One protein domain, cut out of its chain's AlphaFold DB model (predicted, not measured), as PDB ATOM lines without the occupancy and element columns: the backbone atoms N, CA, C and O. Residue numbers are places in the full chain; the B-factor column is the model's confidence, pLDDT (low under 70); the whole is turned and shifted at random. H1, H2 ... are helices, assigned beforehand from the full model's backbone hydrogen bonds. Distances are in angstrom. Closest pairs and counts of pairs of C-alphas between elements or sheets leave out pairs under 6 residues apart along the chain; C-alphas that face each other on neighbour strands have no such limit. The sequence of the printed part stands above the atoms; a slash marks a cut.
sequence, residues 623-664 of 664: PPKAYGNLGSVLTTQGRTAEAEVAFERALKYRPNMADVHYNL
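Overview. This is residues 623 to 664 of the 664 residues of a protein of Heliothis virescens (UniProt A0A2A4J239). Two helices of equal residue count, H1 and H2, lie side by side as a tight helical hairpin, and a short third helix, H3, folds back over one side of the pair, so that the three helix centres make a triangle. H3 packs on residues 647 to 651 of H2 and comes close to H1 near Gly 628; the hairpin of H1 and H2 makes most of the length. The printed part has 42 residues with three named helices, in the order H1, H2, H3, and no named strand; the class is all helix. The whole is compact, with a radius of gyration of the C-alphas of 8.7 A, and the C-alphas span 25 by 17 by 13 A.

Arrangement. The printed part begins with H1, residues 623 to 636, and a tight link of 3 residues joins it to H2, residues 640 to 653. H1 and H2 form a helical hairpin: they touch, with 29 pairs of C-alphas within 8 A, and the closest C-alphas are those of Gly 631 and Ala 643, 4.1 A apart. They run opposite ways at a shallow tilt of 17 degrees, centre to centre 7.7 A. A tight link of 4 residues leads on to H3, residues 658 to 663. H2 and H3 are also a helical hairpin, running opposite ways at a shallow tilt of 16 degrees. H2 touches H3 with residues 647 to 651 alone, and their closest C-alphas are those of Phe 647 and Val 660, 6.1 A apart. H1 and H3 are close but not clearly touching, with 2 pairs of C-alphas within 8 A; the closest are those of Gly 628 and Val 660, at 5.9 A. H1 and H3 run the same way at a shallow tilt of 29 degrees. In H1, H2 and H3 every O i to N i+4 pair is within hydrogen-bond range.

Along the chain. H1 runs from Pro 623, C-alpha at (-39.511, 20.599, 18.379), to Thr 636, 19.8 A from first to last C-alpha. H2 runs from Thr 640, C-alpha at (-45.079, 8.195, 4.993), to Tyr 653, over 20.1 A. H3 runs from Ala 658 to Asn 663, C-alpha at (-51.215, 9.593, 13.643), over 8.7 A.

Size, cuts and confidence. The two C-alphas farthest apart are those of Gly 638 and Asn 656, at 25.4 A. The C-alphas of Pro 623 and Leu 664, the first and last printed residues, are 16.5 A apart, and Leu 664 is the chain's last residue. The printed part has no cut, and both links, H1 to H2 and H2 to H3, are tight. The mean pLDDT of the printed part is 95.0, and no printed residue is under 70.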
ATOM      1  N   PRO A 623     -39.657  21.876  19.069       94.25
ATOM      2  CA  PRO A 623     -39.511  20.599  18.379       94.25
ATOM      3  C   PRO A 623     -40.738  19.675  18.476       94.25
ATOM      4  O   PRO A 623     -41.150  19.195  17.425       94.25
ATOM      5  N   PRO A 624     -41.359  19.431  19.653       93.50
ATOM      6  CA  PRO A 624     -42.455  18.464  19.751       93.50
ATOM      7  C   PRO A 624     -43.632  18.810  18.835       93.50
ATOM      8  O   PRO A 624     -44.058  17.988  18.027       93.50
ATOM      9  N   LYS A 625     -44.123  20.053  18.910       92.94
ATOM     10  CA  LYS A 625     -45.282  20.491  18.125       92.94
ATOM     11  C   LYS A 625     -44.940  20.640  16.643       92.94
ATOM     12  O   LYS A 625     -45.737  20.270  15.787       92.94
ATOM     13  N   ALA A 626     -43.745  21.147  16.334       95.00
ATOM     14  CA  ALA A 626     -43.291  21.310  14.957       95.00
ATOM     15  C   ALA A 626     -43.106  19.961  14.245       95.00
ATOM     16  O   ALA A 626     -43.563  19.819  13.117       95.00
ATOM     17  N   TYR A 627     -42.503  18.961  14.899       96.75
ATOM     18  CA  TYR A 627     -42.379  17.613  14.340       96.75
ATOM     19  C   TYR A 627     -43.738  16.918  14.186       96.75
ATOM     20  O   TYR A 627     -43.972  16.311  13.146       96.75
ATOM     21  N   GLY A 628     -44.642  17.051  15.166       96.00
ATOM     22  CA  GLY A 628     -45.994  16.489  15.074       96.00
ATOM     23  C   GLY A 628     -46.774  17.047  13.883       96.00
ATOM     24  O   GLY A 628     -47.274  16.293  13.054       96.00
ATOM     25  N   ASN A 629     -46.798  18.372  13.723       95.50
ATOM     26  CA  ASN A 629     -47.468  18.992  12.579       95.50
ATOM     27  C   ASN A 629     -46.769  18.685  11.244       95.50
ATOM     28  O   ASN A 629     -47.440  18.484  10.232       95.50
ATOM     29  N   LEU A 630     -45.431  18.626  11.232       96.75
ATOM     30  CA  LEU A 630     -44.661  18.243  10.049       96.75
ATOM     31  C   LEU A 630     -44.999  16.813   9.608       96.75
ATOM     32  O   LEU A 630     -45.193  16.596   8.417       96.75
ATOM     33  N   GLY A 631     -45.129  15.870  10.546       96.94
ATOM     34  CA  GLY A 631     -45.570  14.504  10.258       96.94
ATOM     35  C   GLY A 631     -46.932  14.483   9.563       96.94
ATOM     36  O   GLY A 631     -47.052  13.917   8.482       96.94
ATOM     37  N   SER A 632     -47.926  15.206  10.088       95.56
ATOM     38  CA  SER A 632     -49.264  15.289   9.479       95.56
ATOM     39  C   SER A 632     -49.247  15.855   8.051       95.56
ATOM     40  O   SER A 632     -49.966  15.370   7.170       95.56
ATOM     41  N   VAL A 633     -48.404  16.861   7.795       95.19
ATOM     42  CA  VAL A 633     -48.215  17.418   6.444       95.19
ATOM     43  C   VAL A 633     -47.557  16.399   5.516       95.19
ATOM     44  O   VAL A 633     -48.044  16.191   4.408       95.19
ATOM     45  N   LEU A 634     -46.490  15.733   5.963       96.75
ATOM     46  CA  LEU A 634     -45.772  14.724   5.178       96.75
ATOM     47  C   LEU A 634     -46.660  13.518   4.844       96.75
ATOM     48  O   LEU A 634     -46.636  13.044   3.706       96.75
ATOM     49  N   THR A 635     -47.508  13.080   5.779       96.31
ATOM     50  CA  THR A 635     -48.526  12.046   5.538       96.31
ATOM     51  C   THR A 635     -49.497  12.481   4.446       96.31
ATOM     52  O   THR A 635     -49.749  11.726   3.510       96.31
ATOM     53  N   THR A 636     -49.984  13.726   4.500       93.25
ATOM     54  CA  THR A 636     -50.892  14.275   3.477       93.25
ATOM     55  C   THR A 636     -50.222  14.380   2.098       93.25
ATOM     56  O   THR A 636     -50.892  14.273   1.074       93.25
ATOM     57  N   GLN A 637     -48.896  14.545   2.053       95.12
ATOM     58  CA  GLN A 637     -48.093  14.527   0.824       95.12
ATOM     59  C   GLN A 637     -47.745  13.105   0.329       95.12
ATOM     60  O   GLN A 637     -47.110  12.969  -0.715       95.12
ATOM     61  N   GLY A 638     -48.108  12.047   1.063       95.62
ATOM     62  CA  GLY A 638     -47.765  10.658   0.735       95.62
ATOM     63  C   GLY A 638     -46.336  10.233   1.107       95.62
ATOM     64  O   GLY A 638     -45.906   9.143   0.739       95.62
ATOM     65  N   ARG A 639     -45.587  11.059   1.852       97.12
ATOM     66  CA  ARG A 639     -44.205  10.791   2.302       97.12
ATOM     67  C   ARG A 639     -44.200  10.096   3.666       97.12
ATOM     68  O   ARG A 639     -43.675  10.622   4.645       97.12
ATOM     69  N   THR A 640     -44.805   8.912   3.732       95.81
ATOM     70  CA  THR A 640     -45.079   8.195   4.993       95.81
ATOM     71  C   THR A 640     -43.822   7.869   5.800       95.81
ATOM     72  O   THR A 640     -43.806   8.113   7.000       95.81
ATOM     73  N   ALA A 641     -42.739   7.422   5.156       96.56
ATOM     74  CA  ALA A 641     -41.485   7.106   5.851       96.56
ATOM     75  C   ALA A 641     -40.851   8.333   6.538       96.56
ATOM     76  O   ALA A 641     -40.295   8.235   7.628       96.56
ATOM     77  N   GLU A 642     -40.937   9.518   5.922       96.75
ATOM     78  CA  GLU A 642     -40.460  10.751   6.562       96.75
ATOM     79  C   GLU A 642     -41.412  11.224   7.667       96.75
ATOM     80  O   GLU A 642     -40.956  11.793   8.663       96.75
ATOM     81  N   ALA A 643     -42.718  10.989   7.502       97.25
ATOM     82  CA  ALA A 643     -43.726  11.309   8.503       97.25
ATOM     83  C   ALA A 643     -43.545  10.477   9.781       97.25
ATOM     84  O   ALA A 643     -43.536  11.047  10.869       97.25
ATOM     85  N   GLU A 644     -43.309   9.169   9.645       97.44
ATOM     86  CA  GLU A 644     -43.006   8.251  10.749       97.44
ATOM     87  C   GLU A 644     -41.818   8.766  11.571       97.44
ATOM     88  O   GLU A 644     -41.947   9.036  12.766       97.44
ATOM     89  N   VAL A 645     -40.692   9.065  10.910       97.44
ATOM     90  CA  VAL A 645     -39.501   9.630  11.566       97.44
ATOM     91  C   VAL A 645     -39.803  10.969  12.250       97.44
ATOM     92  O   VAL A 645     -39.236  11.274  13.304       97.44
ATOM     93  N   ALA A 646     -40.663  11.808  11.666       97.19
ATOM     94  CA  ALA A 646     -41.068  13.064  12.288       97.19
ATOM     95  C   ALA A 646     -41.890  12.815  13.565       97.19
ATOM     96  O   ALA A 646     -41.574  13.394  14.606       97.19
ATOM     97  N   PHE A 647     -42.880  11.925  13.527       97.81
ATOM     98  CA  PHE A 647     -43.691  11.569  14.691       97.81
ATOM     99  C   PHE A 647     -42.862  10.921  15.806       97.81
ATOM    100  O   PHE A 647     -42.942  11.360  16.955       97.81
ATOM    101  N   GLU A 648     -41.977   9.977  15.481       97.38
ATOM    102  CA  GLU A 648     -41.051   9.381  16.452       97.38
ATOM    103  C   GLU A 648     -40.178  10.442  17.133       97.38
ATOM    104  O   GLU A 648     -39.984  10.432  18.354       97.38
ATOM    105  N   ARG A 649     -39.670  11.417  16.366       96.81
ATOM    106  CA  ARG A 649     -38.907  12.540  16.927       96.81
ATOM    107  C   ARG A 649     -39.770  13.413  17.829       96.81
ATOM    108  O   ARG A 649     -39.286  13.804  18.890       96.81
ATOM    109  N   ALA A 650     -41.015  13.707  17.454       96.00
ATOM    110  CA  ALA A 650     -41.939  14.451  18.311       96.00
ATOM    111  C   ALA A 650     -42.126  13.743  19.663       96.00
ATOM    112  O   ALA A 650     -41.935  14.367  20.709       96.00
ATOM    113  N   LEU A 651     -42.384  12.430  19.639       95.94
ATOM    114  CA  LEU A 651     -42.558  11.600  20.834       95.94
ATOM    115  C   LEU A 651     -41.275  11.476  21.661       95.94
ATOM    116  O   LEU A 651     -41.338  11.447  22.888       95.94
ATOM    117  N   LYS A 652     -40.097  11.497  21.027       95.75
ATOM    118  CA  LYS A 652     -38.814  11.549  21.739       95.75
ATOM    119  C   LYS A 652     -38.656  12.829  22.561       95.75
ATOM    120  O   LYS A 652     -38.117  12.776  23.665       95.75
ATOM    121  N   TYR A 653     -39.102  13.975  22.040       92.38
ATOM    122  CA  TYR A 653     -39.088  15.227  22.803       92.38
ATOM    123  C   TYR A 653     -40.202  15.284  23.851       92.38
ATOM    124  O   TYR A 653     -39.987  15.808  24.944       92.38
ATOM    125  N   ARG A 654     -41.394  14.771  23.527       92.38
ATOM    126  CA  ARG A 654     -42.545  14.751  24.431       92.38
ATOM    127  C   ARG A 654     -43.359  13.465  24.235       92.38
ATOM    128  O   ARG A 654     -44.236  13.433  23.377       92.38
ATOM    129  N   PRO A 655     -43.156  12.440  25.084       93.31
ATOM    130  CA  PRO A 655     -43.809  11.137  24.913       93.31
ATOM    131  C   PRO A 655     -45.331  11.149  25.094       93.31
ATOM    132  O   PRO A 655     -46.011  10.236  24.643       93.31
ATOM    133  N   ASN A 656     -45.880  12.157  25.777       90.44
ATOM    134  CA  ASN A 656     -47.309  12.264  26.073       90.44
ATOM    135  C   ASN A 656     -48.012  13.221  25.094       90.44
ATOM    136  O   ASN A 656     -48.411  14.328  25.471       90.44
ATOM    137  N   MET A 657     -48.094  12.815  23.827       91.94
ATOM    138  CA  MET A 657     -48.806  13.524  22.759       91.94
ATOM    139  C   MET A 657     -49.770  12.557  22.070       91.94
ATOM    140  O   MET A 657     -49.382  11.806  21.180       91.94
ATOM    141  N   ALA A 658     -51.019  12.532  22.544       90.69
ATOM    142  CA  ALA A 658     -52.033  11.578  22.092       90.69
ATOM    143  C   ALA A 658     -52.361  11.712  20.595       90.69
ATOM    144  O   ALA A 658     -52.593  10.713  19.927       90.69
ATOM    145  N   ASP A 659     -52.339  12.938  20.074       89.62
ATOM    146  CA  ASP A 659     -52.517  13.248  18.656       89.62
ATOM    147  C   ASP A 659     -51.416  12.633  17.787       89.62
ATOM    148  O   ASP A 659     -51.704  12.075  16.734       89.62
ATOM    149  N   VAL A 660     -50.160  12.676  18.241       94.62
ATOM    150  CA  VAL A 660     -49.048  12.063  17.506       94.62
ATOM    151  C   VAL A 660     -49.049  10.541  17.618       94.62
ATOM    152  O   VAL A 660     -48.795   9.890  16.615       94.62
ATOM    153  N   HIS A 661     -49.399   9.969  18.775       95.12
ATOM    154  CA  HIS A 661     -49.586   8.513  18.901       95.12
ATOM    155  C   HIS A 661     -50.716   7.975  18.023       95.12
ATOM    156  O   HIS A 661     -50.652   6.832  17.603       95.12
ATOM    157  N   TYR A 662     -51.765   8.766  17.785       94.88
ATOM    158  CA  TYR A 662     -52.865   8.373  16.905       94.88
ATOM    159  C   TYR A 662     -52.478   8.428  15.417       94.88
ATOM    160  O   TYR A 662     -52.995   7.644  14.626       94.88
ATOM    161  N   ASN A 663     -51.617   9.379  15.036       92.50
ATOM    162  CA  ASN A 663     -51.215   9.593  13.643       92.50
ATOM    163  C   ASN A 663     -50.029   8.724  13.185       92.50
ATOM    164  O   ASN A 663     -49.853   8.573  11.974       92.50
ATOM    165  N   LEU A 664     -49.205   8.241  14.123       90.38
ATOM    166  CA  LEU A 664     -48.131   7.265  13.902       90.38
ATOM    167  C   LEU A 664     -48.724   5.856  13.805       90.38
ATOM    168  O   LEU A 664     -48.362   5.150  12.839       90.38
TER     169      LEU A 664